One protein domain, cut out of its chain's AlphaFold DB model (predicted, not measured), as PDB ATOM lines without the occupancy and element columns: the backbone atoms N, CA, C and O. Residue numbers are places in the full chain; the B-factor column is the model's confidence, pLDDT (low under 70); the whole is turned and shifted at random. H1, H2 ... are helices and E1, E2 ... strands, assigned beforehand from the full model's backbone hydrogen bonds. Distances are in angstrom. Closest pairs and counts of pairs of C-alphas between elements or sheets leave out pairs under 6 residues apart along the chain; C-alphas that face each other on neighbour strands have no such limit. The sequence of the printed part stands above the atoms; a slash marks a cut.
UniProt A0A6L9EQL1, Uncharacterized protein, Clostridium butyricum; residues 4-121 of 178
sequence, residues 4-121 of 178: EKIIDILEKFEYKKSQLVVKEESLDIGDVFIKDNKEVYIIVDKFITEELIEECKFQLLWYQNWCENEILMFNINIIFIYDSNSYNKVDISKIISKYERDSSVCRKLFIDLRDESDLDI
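Overview. This is residues 4 to 121 of the 178 residues of an uncharacterized protein of Clostridium butyricum (UniProt A0A6L9EQL1). A strongly twisted sheet of four strands has the helices H2 and H3 covering one face, both running along the strands, H2 over E3 and H3 over E4. The short helices H1 and H4 only graze the sheet, H1 near the edge strand E1 and H4 near the edge strand E4, and residues 21 to 26 of the long link after H1 stick out. The printed part has 118 residues with four named helices and four named strands in the order H1 E1 E2 H2 E3 H3 E4 H4; the sheet runs E1 E2 E3 E4 and is mixed. The class is mixed, helices and strands, and the whole is compact, with a radius of gyration of the C-alphas of 15.3 A and spans of 43 by 33 by 23 A.

Arrangement. In the sheet, E2, residues 39 to 44, and E3, residues 75 to 82, are parallel inner strands at 25 degrees, with N 42 and O 77 within hydrogen-bond range at 2.9 A. E4, residues 107 to 112, is parallel to E3 at 22 degrees, with N 80 and O 109 at 2.8 A. E1, residues 31 to 35, forms an antiparallel hairpin with E2, with N 41 and O 33 at 2.8 A. H2, residues 50 to 64, lies over E3 at a height over the sheet of 10.1 A and stands at 15 degrees to it on the local plane; their closest C-alphas are those of Cys 56 and Ile 78, 8.0 A apart. H3, residues 89 to 99, is on the same face, over E4 and at 2 degrees to it on the local plane, which only just 6 C-alphas of the sheet support; the closest C-alphas are those of Ile 96 and Phe 110, 7.0 A apart. H2 and H3 are close but not clearly touching, with Glu 50 and Ile 95 closest at 6.9 A between C-alphas, and run the same way at a shallow tilt of 21 degrees. E2, H2, E3 and E3, H3, E4 are strand-helix-strand units, two parallel neighbour strands joined through a helix, each with a right-handed crossover. H1, residues 6 to 12, only grazes the sheet with residues 6 to 9; the C-alphas of Ile 6 and Val 32 of E1 are closest, at 6.1 A. H4, residues 116 to 119, only grazes it with residues 117 to 119; the C-alphas of Asp 118 and Ile 111 of E4 are closest, at 5.3 A. Every O i to N i+4 pair is within hydrogen-bond range in H1 and H3, 10 of 11 are in H2, and H4 is too short for such a pair.

Along the chain. H1 begins at C-alpha 6, (156.421, 138.266, 195.723). H2 is 21.1 A long, E3 22.5 A, E4 16.2 A, E2 16.1 A and H3 15.6 A. H4 ends at C-alpha 119, (167.836, 157.645, 187.236).

Size, cuts and confidence. The C-alphas of Glu 14 and Val 90 are farthest apart, at 44.3 A. The printed part has no cut, and the link from H1 to E1 is long. pLDDT is under 70 at residue 10 and residues 13 to 30, 61 to 74, 101 to 105 and 116 to 121.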
ATOM      1  N   GLU A   4     163.298 138.212 194.456       74.19
ATOM      2  CA  GLU A   4     162.433 137.215 195.081       74.19
ATOM      3  C   GLU A   4     161.073 137.222 194.388       74.19
ATOM      4  O   GLU A   4     160.631 138.251 193.873       74.19
ATOM      5  N   LYS A   5     160.386 136.077 194.369       76.00
ATOM      6  CA  LYS A   5     158.983 136.074 193.970       76.00
ATOM      7  C   LYS A   5     158.161 136.661 195.100       76.00
ATOM      8  O   LYS A   5     158.241 136.226 196.244       76.00
ATOM      9  N   ILE A   6     157.308 137.612 194.762       73.50
ATOM     10  CA  ILE A   6     156.421 138.266 195.723       73.50
ATOM     11  C   ILE A   6     155.494 137.284 196.449       73.50
ATOM     12  O   ILE A   6     155.226 137.469 197.629       73.50
ATOM     13  N   ILE A   7     155.086 136.194 195.795       71.38
ATOM     14  CA  ILE A   7     154.311 135.120 196.435       71.38
ATOM     15  C   ILE A   7     155.108 134.464 197.567       71.38
ATOM     16  O   ILE A   7     154.564 134.275 198.650       71.38
ATOM     17  N   ASP A   8     156.392 134.175 197.353       75.69
ATOM     18  CA  ASP A   8     157.243 133.530 198.360       75.69
ATOM     19  C   ASP A   8     157.434 134.446 199.580       75.69
ATOM     20  O   ASP A   8     157.387 133.988 200.725       75.69
ATOM     21  N   ILE A   9     157.570 135.758 199.342       74.06
ATOM     22  CA  ILE A   9     157.607 136.775 200.401       74.06
ATOM     23  C   ILE A   9     156.309 136.719 201.210       74.06
ATOM     24  O   ILE A   9     156.340 136.638 202.434       74.06
ATOM     25  N   LEU A  10     155.161 136.734 200.540       69.75
ATOM     26  CA  LEU A  10     153.859 136.746 201.203       69.75
ATOM     27  C   LEU A  10     153.610 135.451 201.983       69.75
ATOM     28  O   LEU A  10     153.185 135.498 203.133       69.75
ATOM     29  N   GLU A  11     153.949 134.290 201.430       70.81
ATOM     30  CA  GLU A  11     153.837 133.019 202.154       70.81
ATOM     31  C   GLU A  11     154.712 132.995 203.417       70.81
ATOM     32  O   GLU A  11     154.266 132.531 204.468       70.81
ATOM     33  N   LYS A  12     155.929 133.557 203.355       73.31
ATOM     34  CA  LYS A  12     156.838 133.670 204.509       73.31
ATOM     35  C   LYS A  12     156.264 134.514 205.650       73.31
ATOM     36  O   LYS A  12     156.606 134.273 206.805       73.31
ATOM     37  N   PHE A  13     155.406 135.482 205.340       66.75
ATOM     38  CA  PHE A  13     154.740 136.339 206.323       66.75
ATOM     39  C   PHE A  13     153.298 135.897 206.619       66.75
ATOM     40  O   PHE A  13     152.480 136.708 207.041       66.75
ATOM     41  N   GLU A  14     153.002 134.608 206.422       61.28
ATOM     42  CA  GLU A  14     151.732 133.961 206.783       61.28
ATOM     43  C   GLU A  14     150.496 134.502 206.039       61.28
ATOM     44  O   GLU A  14     149.359 134.294 206.469       61.28
ATOM     45  N   TYR A  15     150.681 135.136 204.876       61.47
ATOM     46  CA  TYR A  15     149.562 135.496 204.005       61.47
ATOM     47  C   TYR A  15     148.889 134.215 203.473       61.47
ATOM     48  O   TYR A  15     149.550 133.260 203.048       61.47
ATOM     49  N   LYS A  16     147.549 134.150 203.504       59.22
ATOM     50  CA  LYS A  16     146.806 132.914 203.197       59.22
ATOM     51  C   LYS A  16     146.887 132.545 201.715       59.22
ATOM     52  O   LYS A  16     146.172 133.100 200.885       59.22
ATOM     53  N   LYS A  17     147.633 131.477 201.408       57.34
ATOM     54  CA  LYS A  17     147.756 130.863 200.068       57.34
ATOM     55  C   LYS A  17     146.409 130.580 199.377       57.34
ATOM     56  O   LYS A  17     146.299 130.673 198.160       57.34
ATOM     57  N   SER A  18     145.357 130.277 200.143       54.69
ATOM     58  CA  SER A  18     143.998 130.042 199.625       54.69
ATOM     59  C   SER A  18     143.309 131.287 199.054       54.69
ATOM     60  O   SER A  18     142.314 131.149 198.352       54.69
ATOM     61  N   GLN A  19     143.800 132.491 199.362       53.75
ATOM     62  CA  GLN A  19     143.303 133.758 198.810       53.75
ATOM     63  C   GLN A  19     144.030 134.160 197.513       53.75
ATOM     64  O   GLN A  19     143.581 135.076 196.829       53.75
ATOM     65  N   LEU A  20     145.096 133.434 197.141       52.59
ATOM     66  CA  LEU A  20     145.843 133.601 195.885       52.59
ATOM     67  C   LEU A  20     145.121 133.004 194.664       52.59
ATOM     68  O   LEU A  20     145.599 133.140 193.540       52.59
ATOM     69  N   VAL A  21     144.004 132.302 194.884       53.50
ATOM     70  CA  VAL A  21     143.221 131.626 193.845       53.50
ATOM     71  C   VAL A  21     141.810 132.199 193.858       53.50
ATOM     72  O   VAL A  21     141.002 131.882 194.733       53.50
ATOM     73  N   VAL A  22     141.496 133.035 192.871       51.75
ATOM     74  CA  VAL A  22     140.143 133.562 192.660       51.75
ATOM     75  C   VAL A  22     139.649 133.027 191.327       51.75
ATOM     76  O   VAL A  22     140.240 133.300 190.291       51.75
ATOM     77  N   LYS A  23     138.553 132.259 191.351       50.91
ATOM     78  CA  LYS A  23     137.939 131.674 190.142       50.91
ATOM     79  C   LYS A  23     138.926 130.871 189.271       50.91
ATOM     80  O   LYS A  23     138.890 130.984 188.056       50.91
ATOM     81  N   GLU A  24     139.771 130.056 189.903       54.06
ATOM     82  CA  GLU A  24     140.724 129.140 189.240       54.06
ATOM     83  C   GLU A  24     141.919 129.803 188.530       54.06
ATOM     84  O   GLU A  24     142.778 129.094 188.010       54.06
ATOM     85  N   GLU A  25     142.053 131.131 188.573       51.38
ATOM     86  CA  GLU A  25     143.247 131.819 188.081       51.38
ATOM     87  C   GLU A  25     144.281 131.965 189.206       51.38
ATOM     88  O   GLU A  25     144.007 132.542 190.261       51.38
ATOM     89  N   SER A  26     145.480 131.415 188.986       54.88
ATOM     90  CA  SER A  26     146.654 131.666 189.822       54.88
ATOM     91  C   SER A  26     147.362 132.916 189.315       54.88
ATOM     92  O   SER A  26     147.818 132.944 188.170       54.88
ATOM     93  N   LEU A  27     147.474 133.935 190.157       59.06
ATOM     94  CA  LEU A  27     148.194 135.147 189.794       59.06
ATOM     95  C   LEU A  27     149.711 134.891 189.855       59.06
ATOM     96  O   LEU A  27     150.217 134.519 190.910       59.06
ATOM     97  N   ASP A  28     150.432 135.095 188.751       61.06
ATOM     98  CA  ASP A  28     151.901 135.047 188.701       61.06
ATOM     99  C   ASP A  28     152.424 136.467 188.495       61.06
ATOM    100  O   ASP A  28     152.434 137.000 187.384       61.06
ATOM    101  N   ILE A  29     152.797 137.111 189.596       63.41
ATOM    102  CA  ILE A  29     153.496 138.389 189.541       63.41
ATOM    103  C   ILE A  29     154.977 138.064 189.563       63.41
ATOM    104  O   ILE A  29     155.450 137.339 190.440       63.41
ATOM    105  N   GLY A  30     155.672 138.570 188.544       66.69
ATOM    106  CA  GLY A  30     157.081 138.299 188.313       66.69
ATOM    107  C   GLY A  30     157.987 138.745 189.460       66.69
ATOM    108  O   GLY A  30     157.548 139.202 190.516       66.69
ATOM    109  N   ASP A  31     159.285 138.608 189.231       74.38
ATOM    110  CA  ASP A  31     160.296 138.905 190.240       74.38
ATOM    111  C   ASP A  31     160.194 140.342 190.770       74.38
ATOM    112  O   ASP A  31     160.077 141.304 190.003       74.38
ATOM    113  N   VAL A  32     160.323 140.484 192.087       76.81
ATOM    114  CA  VAL A  32     160.375 141.774 192.773       76.81
ATOM    115  C   VAL A  32     161.721 141.975 193.448       76.81
ATOM    116  O   VAL A  32     162.446 141.026 193.751       76.81
ATOM    117  N   PHE A  33     162.059 143.235 193.694       77.50
ATOM    118  CA  PHE A  33     163.260 143.598 194.431       77.50
ATOM    119  C   PHE A  33     162.895 144.070 195.832       77.50
ATOM    120  O   PHE A  33     162.016 144.917 195.992       77.50
ATOM    121  N   ILE A  34     163.611 143.569 196.837       72.50
ATOM    122  CA  ILE A  34     163.400 143.942 198.238       72.50
ATOM    123  C   ILE A  34     164.541 144.832 198.712       72.50
ATOM    124  O   ILE A  34     165.712 144.480 198.553       72.50
ATOM    125  N   LYS A  35     164.199 145.956 199.345       77.50
ATOM    126  CA  LYS A  35     165.149 146.837 200.029       77.50
ATOM    127  C   LYS A  35     164.835 146.912 201.518       77.50
ATOM    128  O   LYS A  35     163.679 147.073 201.916       77.50
ATOM    129  N   ASP A  36     165.877 146.762 202.337       73.88
ATOM    130  CA  ASP A  36     165.853 146.913 203.799       73.88
ATOM    131  C   ASP A  36     164.763 146.104 204.530       73.88
ATOM    132  O   ASP A  36     164.391 146.436 205.656       73.88
ATOM    133  N   ASN A  37     164.233 145.045 203.900       71.00
ATOM    134  CA  ASN A  37     163.069 144.279 204.362       71.00
ATOM    135  C   ASN A  37     161.832 145.146 204.682       71.00
ATOM    136  O   ASN A  37     161.028 144.782 205.537       71.00
ATOM    137  N   LYS A  38     161.700 146.303 204.023       72.31
ATOM    138  CA  LYS A  38     160.618 147.280 204.245       72.31
ATOM    139  C   LYS A  38     159.999 147.797 202.959       72.31
ATOM    140  O   LYS A  38     158.874 148.287 202.980       72.31
ATOM    141  N   GLU A  39     160.716 147.711 201.846       74.06
ATOM    142  CA  GLU A  39     160.246 148.208 200.558       74.06
ATOM    143  C   GLU A  39     160.317 147.093 199.523       74.06
ATOM    144  O   GLU A  39     161.322 146.387 199.418       74.06
ATOM    145  N   VAL A  40     159.237 146.950 198.761       78.25
ATOM    146  CA  VAL A  40     159.160 146.045 197.614       78.25
ATOM    147  C   VAL A  40     159.017 146.892 196.366       78.25
ATOM    148  O   VAL A  40     158.198 147.810 196.319       78.25
ATOM    149  N   TYR A  41     159.805 146.571 195.350       78.94
ATOM    150  CA  TYR A  41     159.801 147.272 194.081       78.94
ATOM    151  C   TYR A  41     159.483 146.323 192.935       78.94
ATOM    152  O   TYR A  41     160.164 145.315 192.731       78.94
ATOM    153  N   ILE A  42     158.472 146.700 192.164       81.62
ATOM    154  CA  ILE A  42     158.062 146.023 190.938       81.62
ATOM    155  C   ILE A  42     158.557 146.872 189.772       81.62
ATOM    156  O   ILE A  42     158.135 148.020 189.627       81.62
ATOM    157  N   ILE A  43     159.463 146.329 188.959       81.12
ATOM    158  CA  ILE A  43     159.963 147.021 187.769       81.12
ATOM    159  C   ILE A  43     159.133 146.598 186.564       81.12
ATOM    160  O   ILE A  43     159.054 145.415 186.235       81.12
ATOM    161  N   VAL A  44     158.552 147.582 185.889       81.31
ATOM    162  CA  VAL A  44     157.792 147.401 184.660       81.31
ATOM    163  C   VAL A  44     158.577 148.033 183.518       81.31
ATOM    164  O   VAL A  44     158.568 149.248 183.333       81.31
ATOM    165  N   ASP A  45     159.262 147.179 182.761       76.31
ATOM    166  CA  ASP A  45     159.995 147.532 181.542       76.31
ATOM    167  C   ASP A  45     159.166 147.117 180.316       76.31
ATOM    168  O   ASP A  45     159.418 146.116 179.643       76.31
ATOM    169  N   LYS A  46     158.047 147.820 180.123       77.81
ATOM    170  CA  LYS A  46     157.083 147.606 179.034       77.81
ATOM    171  C   LYS A  46     156.592 148.953 178.521       77.81
ATOM    172  O   LYS A  46     156.727 149.973 179.192       77.81
ATOM    173  N   PHE A  47     155.969 148.943 177.342       82.88
ATOM    174  CA  PHE A  47     155.356 150.148 176.800       82.88
ATOM    175  C   PHE A  47     154.253 150.667 177.736       82.88
ATOM    176  O   PHE A  47     153.307 149.940 178.038       82.88
ATOM    177  N   ILE A  48     154.381 151.908 178.203       86.38
ATOM    178  CA  ILE A  48     153.486 152.503 179.192       86.38
ATOM    179  C   ILE A  48     152.155 152.843 178.526       86.38
ATOM    180  O   ILE A  48     152.073 153.705 177.651       86.38
ATOM    181  N   THR A  49     151.096 152.185 178.990       88.56
ATOM    182  CA  THR A  49     149.705 152.460 178.619       88.56
ATOM    183  C   THR A  49     148.852 152.619 179.871       88.56
ATOM    184  O   THR A  49     149.230 152.174 180.956       88.56
ATOM    185  N   GLU A  50     147.677 153.242 179.739       88.44
ATOM    186  CA  GLU A  50     146.727 153.312 180.856       88.44
ATOM    187  C   GLU A  50     146.290 151.913 181.318       88.44
ATOM    188  O   GLU A  50     146.209 151.670 182.517       88.44
ATOM    189  N   GLU A  51     146.070 150.990 180.375       87.88
ATOM    190  CA  GLU A  51     145.688 149.601 180.662       87.88
ATOM    191  C   GLU A  51     146.739 148.888 181.514       87.88
ATOM    192  O   GLU A  51     146.389 148.274 182.517       87.88
ATOM    193  N   LEU A  52     148.022 149.031 181.170       85.50
ATOM    194  CA  LEU A  52     149.123 148.444 181.932       85.50
ATOM    195  C   LEU A  52     149.180 149.003 183.361       85.50
ATOM    196  O   LEU A  52     149.395 148.259 184.316       85.50
ATOM    197  N   ILE A  53     148.985 150.314 183.523       84.12
ATOM    198  CA  ILE A  53     149.008 150.951 184.846       84.12
ATOM    199  C   ILE A  53     147.842 150.450 185.706       84.12
ATOM    200  O   ILE A  53     148.035 150.169 186.891       84.12
ATOM    201  N   GLU A  54     146.648 150.323 185.127       84.44
ATOM    202  CA  GLU A  54     145.473 149.787 185.819       84.44
ATOM    203  C   GLU A  54     145.615 148.296 186.138       84.44
ATOM    204  O   GLU A  54     145.262 147.877 187.240       84.44
ATOM    205  N   GLU A  55     146.214 147.505 185.246       83.19
ATOM    206  CA  GLU A  55     146.554 146.104 185.510       83.19
ATOM    207  C   GLU A  55     147.478 145.992 186.730       83.19
ATOM    208  O   GLU A  55     147.179 145.259 187.676       83.19
ATOM    209  N   CYS A  56     148.553 146.786 186.773       79.62
ATOM    210  CA  CYS A  56     149.456 146.817 187.921       79.62
ATOM    211  C   CYS A  56     148.752 147.297 189.202       79.62
ATOM    212  O   CYS A  56     148.962 146.726 190.270       79.62
ATOM    213  N   LYS A  57     147.889 148.320 189.135       77.06
ATOM    214  CA  LYS A  57     147.094 148.761 190.295       77.06
ATOM    215  C   LYS A  57     146.178 147.653 190.808       77.06
ATOM    216  O   LYS A  57     146.083 147.457 192.016       77.06
ATOM    217  N   PHE A  58     145.504 146.943 189.911       76.62
ATOM    218  CA  PHE A  58     144.597 145.859 190.263       76.62
ATOM    219  C   PHE A  58     145.341 144.707 190.942       76.62
ATOM    220  O   PHE A  58     144.932 144.254 192.011       76.62
ATOM    221  N   GLN A  59     146.492 144.331 190.385       73.31
ATOM    222  CA  GLN A  59     147.436 143.392 190.986       73.31
ATOM    223  C   GLN A  59     147.857 143.813 192.405       73.31
ATOM    224  O   GLN A  59     147.949 142.977 193.299       73.31
ATOM    225  N   LEU A  60     148.048 145.112 192.653       71.38
ATOM    226  CA  LEU A  60     148.367 145.618 193.990       71.38
ATOM    227  C   LEU A  60     147.199 145.627 194.969       71.38
ATOM    228  O   LEU A  60     147.379 145.287 196.137       71.38
ATOM    229  N   LEU A  61     146.007 146.009 194.514       68.62
ATOM    230  CA  LEU A  61     144.794 145.935 195.329       68.62
ATOM    231  C   LEU A  61     144.542 144.499 195.802       68.62
ATOM    232  O   LEU A  61     144.047 144.294 196.910       68.62
ATOM    233  N   TRP A  62     144.918 143.501 194.999       65.38
ATOM    234  CA  TRP A  62     144.849 142.102 195.412       65.38
ATOM    235  C   TRP A  62     145.755 141.813 196.607       65.38
ATOM    236  O   TRP A  62     145.277 141.215 197.566       65.38
ATOM    237  N   TYR A  63     146.989 142.327 196.630       62.75
ATOM    238  CA  TYR A  63     147.865 142.185 197.799       62.75
ATOM    239  C   TYR A  63     147.291 142.814 199.063       62.75
ATOM    240  O   TYR A  63     147.391 142.233 200.142       62.75
ATOM    241  N   GLN A  64     146.668 143.986 198.950       59.97
ATOM    242  CA  GLN A  64     146.056 144.633 200.111       59.97
ATOM    243  C   GLN A  64     144.908 143.813 200.694       59.97
ATOM    244  O   GLN A  64     144.796 143.694 201.911       59.97
ATOM    245  N   ASN A  65     144.088 143.215 199.828       56.56
ATOM    246  CA  ASN A  65     142.973 142.370 200.242       56.56
ATOM    247  C   ASN A  65     143.421 141.044 200.892       56.56
ATOM    248  O   ASN A  65     142.578 140.333 201.437       56.56
ATOM    249  N   TRP A  66     144.713 140.698 200.849       56.78
ATOM    250  CA  TRP A  66     145.274 139.482 201.459       56.78
ATOM    251  C   TRP A  66     145.828 139.689 202.878       56.78
ATOM    252  O   TRP A  66     146.256 138.729 203.517       56.78
ATOM    253  N   CYS A  67     145.839 140.924 203.387       51.75
ATOM    254  CA  CYS A  67     146.409 141.246 204.694       51.75
ATOM    255  C   CYS A  67     145.326 141.160 205.790       51.75
ATOM    256  O   CYS A  67     144.518 142.073 205.931       51.75
ATOM    257  N   GLU A  68     145.287 140.071 206.575       47.56
ATOM    258  CA  GLU A  68     144.335 139.940 207.707       47.56
ATOM    259  C   GLU A  68     144.655 140.893 208.869       47.56
ATOM    260  O   GLU A  68     143.759 141.300 209.606       47.56
ATOM    261  N   ASN A  69     145.923 141.284 209.010       50.41
ATOM    262  CA  ASN A  69     146.330 142.403 209.848       50.41
ATOM    263  C   ASN A  69     146.423 143.624 208.935       50.41
ATOM    264  O   ASN A  69     147.258 143.625 208.042       50.41
ATOM    265  N   GLU A  70     145.625 144.669 209.142       50.69
ATOM    266  CA  GLU A  70     145.575 145.901 208.317       50.69
ATOM    267  C   GLU A  70     146.911 146.694 208.242       50.69
ATOM    268  O   GLU A  70     146.960 147.827 207.763       50.69
ATOM    269  N   ILE A  71     148.013 146.120 208.730       53.22
ATOM    270  CA  ILE A  71     149.358 146.683 208.744       53.22
ATOM    271  C   ILE A  71     150.138 146.114 207.555       53.22
ATOM    272  O   ILE A  71     150.580 144.966 207.567       53.22
ATOM    273  N   LEU A  72     150.347 146.947 206.537       57.84
ATOM    274  CA  LEU A  72     151.268 146.650 205.441       57.84
ATOM    275  C   LEU A  72     152.705 146.602 205.982       57.84
ATOM    276  O   LEU A  72     153.249 147.622 206.402       57.84
ATOM    277  N   MET A  73     153.324 145.419 205.964       62.78
ATOM    278  CA  MET A  73     154.724 145.245 206.381       62.78
ATOM    279  C   MET A  73     155.719 145.845 205.381       62.78
ATOM    280  O   MET A  73     156.799 146.284 205.777       62.78
ATOM    281  N   PHE A  74     155.346 145.882 204.099       67.62
ATOM    282  CA  PHE A  74     156.153 146.462 203.034       67.62
ATOM    283  C   PHE A  74     155.437 147.633 202.366       67.62
ATOM    284  O   PHE A  74     154.264 147.536 202.005       67.62
ATOM    285  N   ASN A  75     156.189 148.701 202.109       72.56
ATOM    286  CA  ASN A  75     155.793 149.730 201.158       72.56
ATOM    287  C   ASN A  75     156.015 149.186 199.747       72.56
ATOM    288  O   ASN A  75     157.158 148.983 199.326       72.56
ATOM    289  N   ILE A  76     154.926 148.932 199.025       77.06
ATOM    290  CA  ILE A  76     155.003 148.461 197.644       77.06
ATOM    291  C   ILE A  76     155.107 149.672 196.716       77.06
ATOM    292  O   ILE A  76     154.312 150.610 196.794       77.06
ATOM    293  N   ASN A  77     156.107 149.646 195.842       79.94
ATOM    294  CA  ASN A  77     156.391 150.678 194.860       79.94
ATOM    295  C   ASN A  77     156.414 150.047 193.465       79.94
ATOM    296  O   ASN A  77     157.041 149.006 193.258       79.94
ATOM    297  N   ILE A  78     155.778 150.695 192.490       83.19
ATOM    298  CA  ILE A  78     155.888 150.309 191.079       83.19
ATOM    299  C   ILE A  78     156.773 151.322 190.373       83.19
ATOM    300  O   ILE A  78     156.543 152.525 190.483       83.19
ATOM    301  N   ILE A  79     157.756 150.828 189.631       84.38
ATOM    302  CA  ILE A  79     158.656 151.635 188.817       84.38
ATOM    303  C   ILE A  79     158.377 151.318 187.351       84.38
ATOM    304  O   ILE A  79     158.682 150.225 186.879       84.38
ATOM    305  N   PHE A  80     157.806 152.282 186.637       85.25
ATOM    306  CA  PHE A  80     157.650 152.248 185.190       85.25
ATOM    307  C   PHE A  80     158.869 152.894 184.549       85.25
ATOM    308  O   PHE A  80     159.109 154.090 184.723       85.25
ATOM    309  N   ILE A  81     159.635 152.100 183.810       83.31
ATOM    310  CA  ILE A  81     160.813 152.574 183.087       83.31
ATOM    311  C   ILE A  81     160.416 152.794 181.629       83.31
ATOM    312  O   ILE A  81     159.760 151.943 181.028       83.31
ATOM    313  N   TYR A  82     160.795 153.934 181.055       82.31
ATOM    314  CA  TYR A  82     160.530 154.226 179.649       82.31
ATOM    315  C   TYR A  82     161.643 155.056 179.003       82.31
ATOM    316  O   TYR A  82     162.425 155.703 179.685       82.31
ATOM    317  N   ASP A  83     161.724 155.032 177.669       82.00
ATOM    318  CA  ASP A  83     162.574 155.939 176.882       82.00
ATOM    319  C   ASP A  83     161.677 156.989 176.230       82.00
ATOM    320  O   ASP A  83     160.875 156.639 175.358       82.00
ATOM    321  N   SER A  84     161.799 158.263 176.613       83.00
ATOM    322  CA  SER A  84     160.949 159.332 176.065       83.00
ATOM    323  C   SER A  84     160.998 159.484 174.545       83.00
ATOM    324  O   SER A  84     160.030 159.978 173.967       83.00
ATOM    325  N   ASN A  85     162.045 159.010 173.862       84.81
ATOM    326  CA  ASN A  85     162.086 159.019 172.395       84.81
ATOM    327  C   ASN A  85     161.090 158.042 171.757       84.81
ATOM    328  O   ASN A  85     160.747 158.188 170.584       84.81
ATOM    329  N   SER A  86     160.629 157.049 172.517       84.06
ATOM    330  CA  SER A  86     159.673 156.041 172.058       84.06
ATOM    331  C   SER A  86     158.214 156.482 172.232       84.06
ATOM    332  O   SER A  86     157.308 155.745 171.846       84.06
ATOM    333  N   TYR A  87     157.967 157.674 172.789       85.62
ATOM    334  CA  TYR A  87     156.628 158.175 173.098       85.62
ATOM    335  C   TYR A  87     156.389 159.567 172.528       85.62
ATOM    336  O   TYR A  87     157.290 160.392 172.374       85.62
ATOM    337  N   ASN A  88     155.115 159.875 172.298       88.31
ATOM    338  CA  ASN A  88     154.699 161.262 172.190       88.31
ATOM    339  C   ASN A  88     154.800 161.923 173.576       88.31
ATOM    340  O   ASN A  88     154.122 161.504 174.516       88.31
ATOM    341  N   LYS A  89     155.615 162.981 173.684       84.69
ATOM    342  CA  LYS A  89     155.854 163.712 174.943       84.69
ATOM    343  C   LYS A  89     154.570 164.188 175.625       84.69
ATOM    344  O   LYS A  89     154.474 164.146 176.847       84.69
ATOM    345  N   VAL A  90     153.584 164.643 174.852       86.06
ATOM    346  CA  VAL A  90     152.322 165.163 175.398       86.06
ATOM    347  C   VAL A  90     151.483 164.032 175.985       86.06
ATOM    348  O   VAL A  90     150.880 164.202 177.042       86.06
ATOM    349  N   ASP A  91     151.449 162.878 175.323       86.75
ATOM    350  CA  ASP A  91     150.607 161.761 175.747       86.75
ATOM    351  C   ASP A  91     151.185 161.058 176.976       86.75
ATOM    352  O   ASP A  91     150.455 160.832 177.943       86.75
ATOM    353  N   ILE A  92     152.500 160.816 177.008       88.31
ATOM    354  CA  ILE A  92     153.142 160.230 178.190       88.31
ATOM    355  C   ILE A  92     153.060 161.173 179.398       88.31
ATOM    356  O   ILE A  92     152.723 160.735 180.494       88.31
ATOM    357  N   SER A  93     153.238 162.484 179.197       87.25
ATOM    358  CA  SER A  93     153.096 163.480 180.267       87.25
ATOM    359  C   SER A  93     151.684 163.499 180.864       87.25
ATOM    360  O   SER A  93     151.536 163.606 182.084       87.25
ATOM    361  N   LYS A  94     150.638 163.345 180.038       88.81
ATOM    362  CA  LYS A  94     149.251 163.222 180.522       88.81
ATOM    363  C   LYS A  94     149.050 161.960 181.357       88.81
ATOM    364  O   LYS A  94     148.434 162.046 182.417       88.81
ATOM    365  N   ILE A  95     149.568 160.821 180.895       87.94
ATOM    366  CA  ILE A  95     149.483 159.539 181.608       87.94
ATOM    367  C   ILE A  95     150.177 159.649 182.970       87.94
ATOM    368  O   ILE A  95     149.558 159.355 183.993       87.94
ATOM    369  N   ILE A  96     151.417 160.147 183.001       87.38
ATOM    370  CA  ILE A  96     152.184 160.349 184.238       87.38
ATOM    371  C   ILE A  96     151.419 161.278 185.181       87.38
ATOM    372  O   ILE A  96     151.107 160.896 186.303       87.38
ATOM    373  N   SER A  97     151.003 162.454 184.701       85.69
ATOM    374  CA  SER A  97     150.293 163.442 185.525       85.69
ATOM    375  C   SER A  97     148.995 162.903 186.132       85.69
ATOM    376  O   SER A  97     148.622 163.291 187.242       85.69
ATOM    377  N   LYS A  98     148.292 162.029 185.400       86.12
ATOM    378  CA  LYS A  98     147.055 161.380 185.842       86.12
ATOM    379  C   LYS A  98     147.325 160.351 186.939       86.12
ATOM    380  O   LYS A  98     146.593 160.332 187.922       86.12
ATOM    381  N   TYR A  99     148.359 159.524 186.788       82.25
ATOM    382  CA  TYR A  99     148.569 158.353 187.647       82.25
ATOM    383  C   TYR A  99     149.592 158.531 188.771       82.25
ATOM    384  O   TYR A  99     149.517 157.816 189.768       82.25
ATOM    385  N   GLU A 100     150.509 159.489 188.662       74.75
ATOM    386  CA  GLU A 100     151.487 159.813 189.708       74.75
ATOM    387  C   GLU A 100     150.811 160.369 190.970       74.75
ATOM    388  O   GLU A 100     151.232 160.091 192.091       74.75
ATOM    389  N   ARG A 101     149.703 161.101 190.803       66.12
ATOM    390  CA  ARG A 101     148.910 161.672 191.909       66.12
ATOM    391  C   ARG A 101     147.922 160.685 192.529       66.12
ATOM    392  O   ARG A 101     147.254 161.007 193.510       66.12
ATOM    393  N   ASP A 102     147.794 159.511 191.928       59.78
ATOM    394  CA  ASP A 102     146.679 158.611 192.153       59.78
ATOM    395  C   ASP A 102     147.074 157.563 193.204       59.78
ATOM    396  O   ASP A 102     147.717 156.557 192.889       59.78
ATOM    397  N   SER A 103     146.643 157.806 194.448       56.22
ATOM    398  CA  SER A 103     146.645 156.910 195.622       56.22
ATOM    399  C   SER A 103     147.810 157.011 196.624       56.22
ATOM    400  O   SER A 103     148.985 156.988 196.274       56.22
ATOM    401  N   SER A 104     147.441 157.014 197.915       56.00
ATOM    402  CA  SER A 104     148.312 156.941 199.101       56.00
ATOM    403  C   SER A 104     148.850 155.538 199.399       56.00
ATOM    404  O   SER A 104     149.598 155.355 200.354       56.00
ATOM    405  N   VAL A 105     148.412 154.539 198.635       57.31
ATOM    406  CA  VAL A 105     148.629 153.122 198.941       57.31
ATOM    407  C   VAL A 105     149.894 152.559 198.295       57.31
ATOM    408  O   VAL A 105     150.577 151.733 198.889       57.31
ATOM    409  N   CYS A 106     150.190 152.975 197.066       70.94
ATOM    410  CA  CYS A 106     151.358 152.524 196.320       70.94
ATOM    411  C   CYS A 106     151.926 153.692 195.541       70.94
ATOM    412  O   CYS A 106     151.243 154.280 194.689       70.94
ATOM    413  N   ARG A 107     153.210 153.954 195.768       77.00
ATOM    414  CA  ARG A 107     153.945 154.936 194.988       77.00
ATOM    415  C   ARG A 107     154.191 154.377 193.591       77.00
ATOM    416  O   ARG A 107     154.681 153.259 193.434       77.00
ATOM    417  N   LYS A 108     153.819 155.155 192.582       83.12
ATOM    418  CA  LYS A 108     154.144 154.887 191.181       83.12
ATOM    419  C   LYS A 108     155.240 155.859 190.806       83.12
ATOM    420  O   LYS A 108     155.081 157.061 190.991       83.12
ATOM    421  N   LEU A 109     156.355 155.322 190.358       82.44
ATOM    422  CA  LEU A 109     157.512 156.074 189.919       82.44
ATOM    423  C   LEU A 109     157.617 155.882 188.416       82.44
ATOM    424  O   LEU A 109     157.599 154.752 187.935       82.44
ATOM    425  N   PHE A 110     157.692 156.984 187.690       83.62
ATOM    426  CA  PHE A 110     157.927 156.991 186.256       83.62
ATOM    427  C   PHE A 110     159.349 157.484 186.051       83.62
ATOM    428  O   PHE A 110     159.708 158.513 186.608       83.62
ATOM    429  N   ILE A 111     160.158 156.712 185.333       81.31
ATOM    430  CA  ILE A 111     161.585 156.987 185.173       81.31
ATOM    431  C   ILE A 111     161.903 156.998 183.689       81.31
ATOM    432  O   ILE A 111     161.818 155.957 183.026       81.31
ATOM    433  N   ASP A 112     162.267 158.174 183.183       81.19
ATOM    434  CA  ASP A 112     162.791 158.311 181.831       81.19
ATOM    435  C   ASP A 112     164.272 157.915 181.809       81.19
ATOM    436  O   ASP A 112     165.115 158.534 182.450       81.19
ATOM    437  N   LEU A 113     164.623 156.907 181.013       79.12
ATOM    438  CA  LEU A 113     166.013 156.479 180.825       79.12
ATOM    439  C   LEU A 113     166.901 157.555 180.184       79.12
ATOM    440  O   LEU A 113     168.127 157.411 180.175       79.12
ATOM    441  N   ARG A 114     166.303 158.595 179.598       76.25
ATOM    442  CA  ARG A 114     167.010 159.734 179.002       76.25
ATOM    443  C   ARG A 114     167.212 160.892 179.968       76.25
ATOM    444  O   ARG A 114     168.037 161.752 179.663       76.25
ATOM    445  N   ASP A 115     166.487 160.921 181.082       75.56
ATOM    446  CA  ASP A 115     166.641 161.947 182.103       75.56
ATOM    447  C   ASP A 115     167.578 161.433 183.200       75.56
ATOM    448  O   ASP A 115     167.255 160.526 183.967       75.56
ATOM    449  N   GLU A 116     168.782 162.001 183.260       64.81
ATOM    450  CA  GLU A 116     169.780 161.603 184.253       64.81
ATOM    451  C   GLU A 116     169.303 161.852 185.692       64.81
ATOM    452  O   GLU A 116     169.696 161.103 186.584       64.81
ATOM    453  N   SER A 117     168.416 162.831 185.912       68.00
ATOM    454  CA  SER A 117     167.878 163.143 187.240       68.00
ATOM    455  C   SER A 117     166.856 162.115 187.736       68.00
ATOM    456  O   SER A 117     166.787 161.844 188.937       68.00
ATOM    457  N   ASP A 118     166.126 161.466 186.826       63.00
ATOM    458  CA  ASP A 118     165.168 160.410 187.169       63.00
ATOM    459  C   ASP A 118     165.872 159.095 187.535       63.00
ATOM    460  O   ASP A 118     165.385 158.306 188.350       63.00
ATOM    461  N   LEU A 119     167.052 158.850 186.963       55.50
ATOM    462  CA  LEU A 119     167.836 157.645 187.236       55.50
ATOM    463  C   LEU A 119     168.383 157.598 188.668       55.50
ATOM    464  O   LEU A 119     168.629 156.504 189.182       55.50
ATOM    465  N   ASP A 120     168.535 158.753 189.314       51.06
ATOM    466  CA  ASP A 120     168.957 158.864 190.716       51.06
ATOM    467  C   ASP A 120     167.851 158.442 191.699       51.06
ATOM    468  O   ASP A 120     168.117 158.156 192.868       51.06
ATOM    469  N   ILE A 121     166.604 158.343 191.228       56.81
ATOM    470  CA  ILE A 121     165.444 157.904 192.017       56.81
ATOM    471  C   ILE A 121     165.405 156.370 192.131       56.81
ATOM    472  O   ILE A 121     164.743 155.826 193.021       56.81
TER     473      ILE A 121